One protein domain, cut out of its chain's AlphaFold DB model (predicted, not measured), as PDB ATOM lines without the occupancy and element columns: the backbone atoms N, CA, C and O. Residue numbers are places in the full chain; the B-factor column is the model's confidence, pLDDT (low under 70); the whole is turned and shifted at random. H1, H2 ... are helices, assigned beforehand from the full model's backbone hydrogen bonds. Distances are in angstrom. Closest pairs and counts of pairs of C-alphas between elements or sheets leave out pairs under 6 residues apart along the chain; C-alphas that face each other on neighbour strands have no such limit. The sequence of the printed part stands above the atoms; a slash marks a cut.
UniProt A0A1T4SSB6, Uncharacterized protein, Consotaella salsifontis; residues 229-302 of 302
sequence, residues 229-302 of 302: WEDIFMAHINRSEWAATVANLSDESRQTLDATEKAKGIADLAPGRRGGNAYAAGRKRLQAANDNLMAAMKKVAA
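Overview. This is residues 229 to 302 of the 302 residues of an uncharacterized protein of Consotaella salsifontis (UniProt A0A1T4SSB6). One long helix, H4, is the spine, and three parts pack on it one after another along its length: short H3 near its first part, H2 crossing its middle steeply, and residues 241 to 246 of H1 near its last part. From there H1 continues away from the spine, and its residues 229 to 239 stick out as a free arm. The printed part has 74 residues with four named helices, H1, H2, H3 and H4 in that order, and no named strand; the class is all helix. The whole is loose, with a radius of gyration of the C-alphas of 15.3 A, and spans 52 by 23 by 14 A, the arm adding to its length.

Arrangement. H1, residues 229 to 247, touches H4, residues 276 to 300, at a steep tilt of 55 degrees, opposite ways. Residues 241 to 246 of H1 alone touch H4, and residues 293 to 300 of H4 alone touch H1; the closest C-alphas, of Thr 245 and Ala 296, are 5.3 A apart. H2, residues 251 to 262, is close to H1 but not clearly touching, with the C-alphas of Val 246 and Arg 254 closest at 7.7 A. With its residues 253 to 257, H2 touches residues 285 to 292 of H4 at a steep tilt of 65 degrees, opposite ways; the closest C-alphas, of Ser 253 and Ala 289, are 4.7 A apart. H3, residues 266 to 269, touches residues 256 to 260 of H2, with the C-alphas of Ala 259 and Leu 269 closest at 6.6 A. H3 also touches residues 278 to 286 of H4, where the C-alphas of Ala 267 and Tyr 279 are closest at 4.3 A. H4 is the hub, touching three helices, while H1 and H3 are apart. In H1 and H4 every O i to N i+4 pair is within hydrogen-bond range, in H2 7 of 8 are, and H3 is too short for such a pair but has its 1 O i to N i+3 pair within range.

Along the chain. H1 begins at C-alpha 229 at (22.511, -30.981, -37.035) and is 26.9 A long from first to last C-alpha. H2 measures 17.0 A and H3 5.6 A in the same way. H4 is the longest, 36.7 A from C-alpha 276 at (25.424, 8.384, -3.645) to C-alpha 300 at (13.457, -9.387, -33.412).

Size, cuts and confidence. The two C-alphas farthest apart, of Trp 229 and Gly 275, are 52.4 A apart. Without residues 229 to 239, which stand free, the body of 63 residues spans 41 by 17 by 15 A. The links from H1 to H2 and from H2 to H3 are tight, and that from H3 to H4 is short. The printed part has no cut and ends at Ala 302, the chain's last residue. The mean pLDDT of the printed part is 82.5, and residues 229 to 235 and residue 302 are under 70.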
ATOM      1  N   TRP A 229      22.672 -32.030 -36.018       60.91
ATOM      2  CA  TRP A 229      22.511 -30.981 -37.035       60.91
ATOM      3  C   TRP A 229      21.492 -29.930 -36.569       60.91
ATOM      4  O   TRP A 229      21.660 -28.738 -36.816       60.91
ATOM      5  N   GLU A 230      20.464 -30.375 -35.848       62.47
ATOM      6  CA  GLU A 230      19.459 -29.543 -35.199       62.47
ATOM      7  C   GLU A 230      20.087 -28.555 -34.209       62.47
ATOM      8  O   GLU A 230      19.720 -27.383 -34.211       62.47
ATOM      9  N   ASP A 231      21.075 -28.989 -33.425       61.00
ATOM     10  CA  ASP A 231      21.760 -28.145 -32.444       61.00
ATOM     11  C   ASP A 231      22.608 -27.070 -33.135       61.00
ATOM     12  O   ASP A 231      22.572 -25.904 -32.749       61.00
ATOM     13  N   ILE A 232      23.316 -27.439 -34.211       66.62
ATOM     14  CA  ILE A 232      24.089 -26.497 -35.040       66.62
ATOM     15  C   ILE A 232      23.155 -25.455 -35.667       66.62
ATOM     16  O   ILE A 232      23.452 -24.259 -35.673       66.62
ATOM     17  N   PHE A 233      22.005 -25.896 -36.180       67.69
ATOM     18  CA  PHE A 233      21.020 -25.014 -36.797       67.69
ATOM     19  C   PHE A 233      20.362 -24.072 -35.780       67.69
ATOM     20  O   PHE A 233      20.247 -22.874 -36.039       67.69
ATOM     21  N   MET A 234      19.985 -24.571 -34.601       67.88
ATOM     22  CA  MET A 234      19.425 -23.741 -33.530       67.88
ATOM     23  C   MET A 234      20.455 -22.753 -32.983       67.88
ATOM     24  O   MET A 234      20.123 -21.589 -32.754       67.88
ATOM     25  N   ALA A 235      21.716 -23.168 -32.846       69.44
ATOM     26  CA  ALA A 235      22.809 -22.269 -32.497       69.44
ATOM     27  C   ALA A 235      22.976 -21.154 -33.535       69.44
ATOM     28  O   ALA A 235      23.178 -19.996 -33.170       69.44
ATOM     29  N   HIS A 236      22.830 -21.478 -34.821       74.56
ATOM     30  CA  HIS A 236      22.883 -20.499 -35.900       74.56
ATOM     31  C   HIS A 236      21.728 -19.492 -35.834       74.56
ATOM     32  O   HIS A 236      21.973 -18.285 -35.889       74.56
ATOM     33  N   ILE A 237      20.487 -19.965 -35.660       76.44
ATOM     34  CA  ILE A 237      19.320 -19.086 -35.493       76.44
ATOM     35  C   ILE A 237      19.539 -18.158 -34.299       76.44
ATOM     36  O   ILE A 237      19.467 -16.941 -34.458       76.44
ATOM     37  N   ASN A 238      19.909 -18.709 -33.143       76.81
ATOM     38  CA  ASN A 238      20.164 -17.940 -31.928       76.81
ATOM     39  C   ASN A 238      21.258 -16.875 -32.150       76.81
ATOM     40  O   ASN A 238      21.093 -15.714 -31.779       76.81
ATOM     41  N   ARG A 239      22.352 -17.226 -32.844       79.75
ATOM     42  CA  ARG A 239      23.413 -16.272 -33.203       79.75
ATOM     43  C   ARG A 239      22.898 -15.147 -34.101       79.75
ATOM     44  O   ARG A 239      23.229 -13.985 -33.871       79.75
ATOM     45  N   SER A 240      22.070 -15.477 -35.092       77.50
ATOM     46  CA  SER A 240      21.482 -14.496 -36.010       77.50
ATOM     47  C   SER A 240      20.498 -13.547 -35.309       77.50
ATOM     48  O   SER A 240      20.538 -12.336 -35.535       77.50
ATOM     49  N   GLU A 241      19.681 -14.066 -34.389       82.69
ATOM     50  CA  GLU A 241      18.740 -13.283 -33.584       82.69
ATOM     51  C   GLU A 241      19.476 -12.323 -32.645       82.69
ATOM     52  O   GLU A 241      19.114 -11.146 -32.538       82.69
ATOM     53  N   TRP A 242      20.554 -12.783 -32.006       83.62
ATOM     54  CA  TRP A 242      21.405 -11.928 -31.182       83.62
ATOM     55  C   TRP A 242      22.121 -10.858 -31.996       83.62
ATOM     56  O   TRP A 242      22.136  -9.704 -31.574       83.62
ATOM     57  N   ALA A 243      22.651 -11.188 -33.176       83.56
ATOM     58  CA  ALA A 243      23.269 -10.202 -34.059       83.56
ATOM     59  C   ALA A 243      22.270  -9.100 -34.459       83.56
ATOM     60  O   ALA A 243      22.572  -7.910 -34.344       83.56
ATOM     61  N   ALA A 244      21.044  -9.476 -34.833       83.56
ATOM     62  CA  ALA A 244      19.973  -8.526 -35.129       83.56
ATOM     63  C   ALA A 244      19.554  -7.704 -33.894       83.56
ATOM     64  O   ALA A 244      19.277  -6.505 -33.997       83.56
ATOM     65  N   THR A 245      19.531  -8.322 -32.713       86.12
ATOM     66  CA  THR A 245      19.210  -7.652 -31.443       86.12
ATOM     67  C   THR A 245      20.272  -6.609 -31.098       86.12
ATOM     68  O   THR A 245      19.935  -5.457 -30.822       86.12
ATOM     69  N   VAL A 246      21.553  -6.978 -31.182       87.62
ATOM     70  CA  VAL A 246      22.686  -6.077 -30.943       87.62
ATOM     71  C   VAL A 246      22.665  -4.937 -31.948       87.62
ATOM     72  O   VAL A 246      22.781  -3.788 -31.525       87.62
ATOM     73  N   ALA A 247      22.426  -5.203 -33.238       85.88
ATOM     74  CA  ALA A 247      22.331  -4.182 -34.286       85.88
ATOM     75  C   ALA A 247      21.251  -3.119 -34.006       85.88
ATOM     76  O   ALA A 247      21.449  -1.948 -34.323       85.88
ATOM     77  N   ASN A 248      20.142  -3.497 -33.360       87.25
ATOM     78  CA  ASN A 248      19.072  -2.577 -32.961       87.25
ATOM     79  C   ASN A 248      19.361  -1.800 -31.660       87.25
ATOM     80  O   ASN A 248      18.598  -0.895 -31.312       87.25
ATOM     81  N   LEU A 249      20.423  -2.144 -30.932       89.56
ATOM     82  CA  LEU A 249      20.783  -1.512 -29.669       89.56
ATOM     83  C   LEU A 249      21.671  -0.276 -29.888       89.56
ATOM     84  O   LEU A 249      22.530  -0.271 -30.767       89.56
ATOM     85  N   SER A 250      21.495   0.770 -29.074       90.56
ATOM     86  CA  SER A 250      22.366   1.951 -29.128       90.56
ATOM     87  C   SER A 250      23.763   1.654 -28.578       90.56
ATOM     88  O   SER A 250      23.903   0.887 -27.623       90.56
ATOM     89  N   ASP A 251      24.789   2.324 -29.113       88.50
ATOM     90  CA  ASP A 251      26.180   2.150 -28.665       88.50
ATOM     91  C   ASP A 251      26.365   2.461 -27.174       88.50
ATOM     92  O   ASP A 251      27.103   1.765 -26.483       88.50
ATOM     93  N   GLU A 252      25.639   3.452 -26.640       87.69
ATOM     94  CA  GLU A 252      25.668   3.770 -25.205       87.69
ATOM     95  C   GLU A 252      25.101   2.622 -24.352       87.69
ATOM     96  O   GLU A 252      25.636   2.309 -23.285       87.69
ATOM     97  N   SER A 253      24.038   1.960 -24.826       88.44
ATOM     98  CA  SER A 253      23.458   0.811 -24.123       88.44
ATOM     99  C   SER A 253      24.384  -0.402 -24.203       88.44
ATOM    100  O   SER A 253      24.598  -1.039 -23.176       88.44
ATOM    101  N   ARG A 254      24.996  -0.671 -25.370       88.44
ATOM    102  CA  ARG A 254      26.009  -1.732 -25.544       88.44
ATOM    103  C   ARG A 254      27.174  -1.545 -24.571       88.44
ATOM    104  O   ARG A 254      27.427  -2.409 -23.742       88.44
ATOM    105  N   GLN A 255      27.784  -0.356 -24.567       88.50
ATOM    106  CA  GLN A 255      28.889  -0.026 -23.661       88.50
ATOM    107  C   GLN A 255      28.502  -0.156 -22.183       88.50
ATOM    108  O   GLN A 255      29.315  -0.577 -21.365       88.50
ATOM    109  N   THR A 256      27.267   0.206 -21.825       88.81
ATOM    110  CA  THR A 256      26.774   0.063 -20.449       88.81
ATOM    111  C   THR A 256      26.632  -1.410 -20.054       88.81
ATOM    112  O   THR A 256      26.985  -1.771 -18.930       88.81
ATOM    113  N   LEU A 257      26.147  -2.265 -20.957       88.69
ATOM    114  CA  LEU A 257      26.015  -3.705 -20.720       88.69
ATOM    115  C   LEU A 257      27.391  -4.387 -20.635       88.69
ATOM    116  O   LEU A 257      27.643  -5.102 -19.668       88.69
ATOM    117  N   ASP A 258      28.323  -4.064 -21.534       87.19
ATOM    118  CA  ASP A 258      29.702  -4.583 -21.502       87.19
ATOM    119  C   ASP A 258      30.469  -4.127 -20.254       87.19
ATOM    120  O   ASP A 258      31.222  -4.885 -19.638       87.19
ATOM    121  N   ALA A 259      30.257  -2.879 -19.825       86.19
ATOM    122  CA  ALA A 259      30.826  -2.376 -18.580       86.19
ATOM    123  C   ALA A 259      30.252  -3.096 -17.352       86.19
ATOM    124  O   ALA A 259      30.942  -3.198 -16.340       86.19
ATOM    125  N   THR A 260      29.023  -3.614 -17.434       86.94
ATOM    126  CA  THR A 260      28.387  -4.349 -16.330       86.94
ATOM    127  C   THR A 260      29.056  -5.694 -16.080       86.94
ATOM    128  O   THR A 260      29.195  -6.079 -14.924       86.94
ATOM    129  N   GLU A 261      29.562  -6.350 -17.124       83.88
ATOM    130  CA  GLU A 261      30.326  -7.600 -17.006       83.88
ATOM    131  C   GLU A 261      31.617  -7.417 -16.185       83.88
ATOM    132  O   GLU A 261      32.023  -8.291 -15.422       83.88
ATOM    133  N   LYS A 262      32.244  -6.237 -16.296       83.31
ATOM    134  CA  LYS A 262      33.535  -5.914 -15.662       83.31
ATOM    135  C   LYS A 262      33.401  -5.102 -14.368       83.31
ATOM    136  O   LYS A 262      34.391  -4.920 -13.653       83.31
ATOM    137  N   ALA A 263      32.216  -4.573 -14.072       83.88
ATOM    138  CA  ALA A 263      31.979  -3.692 -12.933       83.88
ATOM    139  C   ALA A 263      32.010  -4.460 -11.604       83.88
ATOM    140  O   ALA A 263      31.429  -5.535 -11.469       83.88
ATOM    141  N   LYS A 264      32.625  -3.869 -10.571       82.00
ATOM    142  CA  LYS A 264      32.588  -4.422  -9.205       82.00
ATOM    143  C   LYS A 264      31.328  -3.988  -8.458       82.00
ATOM    144  O   LYS A 264      30.927  -4.633  -7.490       82.00
ATOM    145  N   GLY A 265      30.693  -2.903  -8.899       80.56
ATOM    146  CA  GLY A 265      29.396  -2.467  -8.397       80.56
ATOM    147  C   GLY A 265      28.714  -1.424  -9.280       80.56
ATOM    148  O   GLY A 265      29.311  -0.832 -10.171       80.56
ATOM    149  N   ILE A 266      27.440  -1.147  -8.985       83.31
ATOM    150  CA  ILE A 266      26.577  -0.244  -9.774       83.31
ATOM    151  C   ILE A 266      27.164   1.173  -9.913       83.31
ATOM    152  O   ILE A 266      26.908   1.854 -10.903       83.31
ATOM    153  N   ALA A 267      27.953   1.635  -8.938       81.88
ATOM    154  CA  ALA A 267      28.591   2.950  -8.990       81.88
ATOM    155  C   ALA A 267      29.636   3.071 -10.120       81.88
ATOM    156  O   ALA A 267      29.841   4.176 -10.622       81.88
ATOM    157  N   ASP A 268      30.232   1.956 -10.555       83.38
ATOM    158  CA  ASP A 268      31.256   1.926 -11.609       83.38
ATOM    159  C   ASP A 268      30.656   2.182 -13.005       83.38
ATOM    160  O   ASP A 268      31.352   2.632 -13.912       83.38
ATOM    161  N   LEU A 269      29.338   2.000 -13.161       83.81
ATOM    162  CA  LEU A 269      28.587   2.266 -14.399       83.81
ATOM    163  C   LEU A 269      28.350   3.769 -14.656       83.81
ATOM    164  O   LEU A 269      27.782   4.176 -15.676       83.81
ATOM    165  N   ALA A 270      28.765   4.629 -13.725       83.88
ATOM    166  CA  ALA A 270      28.659   6.078 -13.832       83.88
ATOM    167  C   ALA A 270      30.038   6.757 -13.736       83.88
ATOM    168  O   ALA A 270      30.280   7.508 -12.782       83.88
ATOM    169  N   PRO A 271      30.936   6.547 -14.725       75.44
ATOM    170  CA  PRO A 271      32.248   7.182 -14.727       75.44
ATOM    171  C   PRO A 271      32.104   8.707 -14.629       75.44
ATOM    172  O   PRO A 271      31.297   9.323 -15.326       75.44
ATOM    173  N   GLY A 272      32.852   9.313 -13.703       77.44
ATOM    174  CA  GLY A 272      32.827  10.758 -13.442       77.44
ATOM    175  C   GLY A 272      31.844  11.225 -12.360       77.44
ATOM    176  O   GLY A 272      31.842  12.406 -12.011       77.44
ATOM    177  N   ARG A 273      31.035  10.335 -11.771       80.31
ATOM    178  CA  ARG A 273      30.192  10.645 -10.599       80.31
ATOM    179  C   ARG A 273      30.828  10.056  -9.332       80.31
ATOM    180  O   ARG A 273      31.463   9.012  -9.380       80.31
ATOM    181  N   ARG A 274      30.658  10.714  -8.177       76.00
ATOM    182  CA  ARG A 274      31.151  10.228  -6.870       76.00
ATOM    183  C   ARG A 274      30.009  10.091  -5.858       76.00
ATOM    184  O   ARG A 274      29.030  10.837  -5.919       76.00
ATOM    185  N   GLY A 275      30.158   9.160  -4.916       74.56
ATOM    186  CA  GLY A 275      29.234   8.964  -3.790       74.56
ATOM    187  C   GLY A 275      27.837   8.485  -4.202       74.56
ATOM    188  O   GLY A 275      27.671   7.824  -5.225       74.56
ATOM    189  N   GLY A 276      26.809   8.837  -3.421       73.38
ATOM    190  CA  GLY A 276      25.424   8.384  -3.645       73.38
ATOM    191  C   GLY A 276      24.844   8.743  -5.023       73.38
ATOM    192  O   GLY A 276      24.024   8.001  -5.567       73.38
ATOM    193  N   ASN A 277      25.335   9.818  -5.646       80.69
ATOM    194  CA  ASN A 277      24.935  10.218  -6.997       80.69
ATOM    195  C   ASN A 277      25.463   9.266  -8.083       80.69
ATOM    196  O   ASN A 277      24.810   9.110  -9.113       80.69
ATOM    197  N   ALA A 278      26.612   8.614  -7.863       83.88
ATOM    198  CA  ALA A 278      27.149   7.611  -8.783       83.88
ATOM    199  C   ALA A 278      26.269   6.358  -8.805       83.88
ATOM    200  O   ALA A 278      25.919   5.867  -9.872       83.88
ATOM    201  N   TYR A 279      25.822   5.908  -7.630       85.12
ATOM    202  CA  TYR A 279      24.930   4.758  -7.507       85.12
ATOM    203  C   TYR A 279      23.576   4.996  -8.193       85.12
ATOM    204  O   TYR A 279      23.117   4.171  -8.981       85.12
ATOM    205  N   ALA A 280      22.946   6.151  -7.944       85.31
ATOM    206  CA  ALA A 280      21.667   6.492  -8.566       85.31
ATOM    207  C   ALA A 280      21.778   6.645 -10.094       85.31
ATOM    208  O   ALA A 280      20.888   6.207 -10.823       85.31
ATOM    209  N   ALA A 281      22.870   7.243 -10.583       85.38
ATOM    210  CA  ALA A 281      23.126   7.390 -12.013       85.38
ATOM    211  C   ALA A 281      23.418   6.042 -12.691       85.38
ATOM    212  O   ALA A 281      22.833   5.754 -13.731       85.38
ATOM    213  N   GLY A 282      24.258   5.200 -12.080       85.38
ATOM    214  CA  GLY A 282      24.581   3.867 -12.590       85.38
ATOM    215  C   GLY A 282      23.348   2.968 -12.657       85.38
ATOM    216  O   GLY A 282      23.095   2.341 -13.679       85.38
ATOM    217  N   ARG A 283      22.495   3.004 -11.623       87.88
ATOM    218  CA  ARG A 283      21.218   2.277 -11.617       87.88
ATOM    219  C   ARG A 283      20.292   2.722 -12.749       87.88
ATOM    220  O   ARG A 283      19.694   1.875 -13.402       87.88
ATOM    221  N   LYS A 284      20.161   4.034 -12.979       88.69
ATOM    222  CA  LYS A 284      19.323   4.571 -14.064       88.69
ATOM    223  C   LYS A 284      19.842   4.163 -15.442       88.69
ATOM    224  O   LYS A 284      19.039   3.793 -16.288       88.69
ATOM    225  N   ARG A 285      21.162   4.200 -15.648       88.00
ATOM    226  CA  ARG A 285      21.791   3.757 -16.900       88.00
ATOM    227  C   ARG A 285      21.567   2.276 -17.164       88.00
ATOM    228  O   ARG A 285      21.129   1.923 -18.249       88.00
ATOM    229  N   LEU A 286      21.798   1.435 -16.158       88.69
ATOM    230  CA  LEU A 286      21.586  -0.004 -16.278       88.69
ATOM    231  C   LEU A 286      20.121  -0.343 -16.572       88.69
ATOM    232  O   LEU A 286      19.835  -1.172 -17.426       88.69
ATOM    233  N   GLN A 287      19.189   0.330 -15.894       89.62
ATOM    234  CA  GLN A 287      17.764   0.138 -16.143       89.62
ATOM    235  C   GLN A 287      17.385   0.529 -17.577       89.62
ATOM    236  O   GLN A 287      16.730  -0.253 -18.255       89.62
ATOM    237  N   ALA A 288      17.856   1.680 -18.063       88.81
ATOM    238  CA  ALA A 288      17.616   2.102 -19.441       88.81
ATOM    239  C   ALA A 288      18.224   1.125 -20.465       88.81
ATOM    240  O   ALA A 288      17.579   0.801 -21.459       88.81
ATOM    241  N   ALA A 289      19.434   0.616 -20.213       88.56
ATOM    242  CA  ALA A 289      20.076  -0.373 -21.076       88.56
ATOM    243  C   ALA A 289      19.293  -1.699 -21.120       88.56
ATOM    244  O   ALA A 289      19.092  -2.253 -22.198       88.56
ATOM    245  N   ASN A 290      18.780  -2.163 -19.976       90.50
ATOM    246  CA  ASN A 290      17.927  -3.351 -19.900       90.50
ATOM    247  C   ASN A 290      16.592  -3.164 -20.630       90.50
ATOM    248  O   ASN A 290      16.157  -4.065 -21.346       90.50
ATOM    249  N   ASP A 291      15.950  -2.004 -20.472       90.25
ATOM    250  CA  ASP A 291      14.691  -1.691 -21.153       90.25
ATOM    251  C   ASP A 291      14.894  -1.659 -22.679       90.25
ATOM    252  O   ASP A 291      14.092  -2.223 -23.428       90.25
ATOM    253  N   ASN A 292      16.013  -1.086 -23.138       89.94
ATOM    254  CA  ASN A 292      16.400  -1.069 -24.548       89.94
ATOM    255  C   ASN A 292      16.707  -2.476 -25.085       89.94
ATOM    256  O   ASN A 292      16.269  -2.808 -26.186       89.94
ATOM    257  N   LEU A 293      17.406  -3.316 -24.314       88.81
ATOM    258  CA  LEU A 293      17.688  -4.705 -24.688       88.81
ATOM    259  C   LEU A 293      16.392  -5.511 -24.832       88.81
ATOM    260  O   LEU A 293      16.175  -6.160 -25.850       88.81
ATOM    261  N   MET A 294      15.486  -5.408 -23.859       89.56
ATOM    262  CA  MET A 294      14.188  -6.087 -23.914       89.56
ATOM    263  C   MET A 294      13.325  -5.598 -25.080       89.56
ATOM    264  O   MET A 294      12.618  -6.397 -25.696       89.56
ATOM    265  N   ALA A 295      13.363  -4.303 -25.398       88.31
ATOM    266  CA  ALA A 295      12.677  -3.758 -26.564       88.31
ATOM    267  C   ALA A 295      13.281  -4.282 -27.879       88.31
ATOM    268  O   ALA A 295      12.531  -4.639 -28.788       88.31
ATOM    269  N   ALA A 296      14.611  -4.383 -27.966       87.38
ATOM    270  CA  ALA A 296      15.306  -4.934 -29.125       87.38
ATOM    271  C   ALA A 296      14.993  -6.427 -29.326       87.38
ATOM    272  O   ALA A 296      14.612  -6.816 -30.426       87.38
ATOM    273  N   MET A 297      15.036  -7.238 -28.262       86.25
ATOM    274  CA  MET A 297      14.678  -8.664 -28.322       86.25
ATOM    275  C   MET A 297      13.222  -8.861 -28.765       86.25
ATOM    276  O   MET A 297      12.938  -9.688 -29.625       86.25
ATOM    277  N   LYS A 298      12.288  -8.055 -28.238       88.06
ATOM    278  CA  LYS A 298      10.875  -8.093 -28.659       88.06
ATOM    279  C   LYS A 298      10.676  -7.721 -30.123       88.06
ATOM    280  O   LYS A 298       9.750  -8.225 -30.739       88.06
ATOM    281  N   LYS A 299      11.503  -6.824 -30.661       87.62
ATOM    282  CA  LYS A 299      11.433  -6.396 -32.060       87.62
ATOM    283  C   LYS A 299      11.937  -7.476 -33.020       87.62
ATOM    284  O   LYS A 299      11.435  -7.549 -34.128       87.62
ATOM    285  N   VAL A 300      12.926  -8.271 -32.609       83.38
ATOM    286  CA  VAL A 300      13.457  -9.387 -33.412       83.38
ATOM    287  C   VAL A 300      12.540 -10.611 -33.347       83.38
ATOM    288  O   VAL A 300      12.405 -11.316 -34.336       83.38
ATOM    289  N   ALA A 301      11.878 -10.837 -32.209       76.56
ATOM    290  CA  ALA A 301      10.955 -11.956 -32.012       76.56
ATOM    291  C   ALA A 301       9.536 -11.747 -32.595       76.56
ATOM    292  O   ALA A 301       8.716 -12.662 -32.505       76.56
ATOM    293  N   ALA A 302       9.223 -10.551 -33.107       64.44
ATOM    294  CA  ALA A 302       7.916 -10.178 -33.664       64.44
ATOM    295  C   ALA A 302       7.917 -10.240 -35.193       64.44
ATOM    296  O   ALA A 302       6.903 -10.720 -35.747       64.44
TER     297      ALA A 302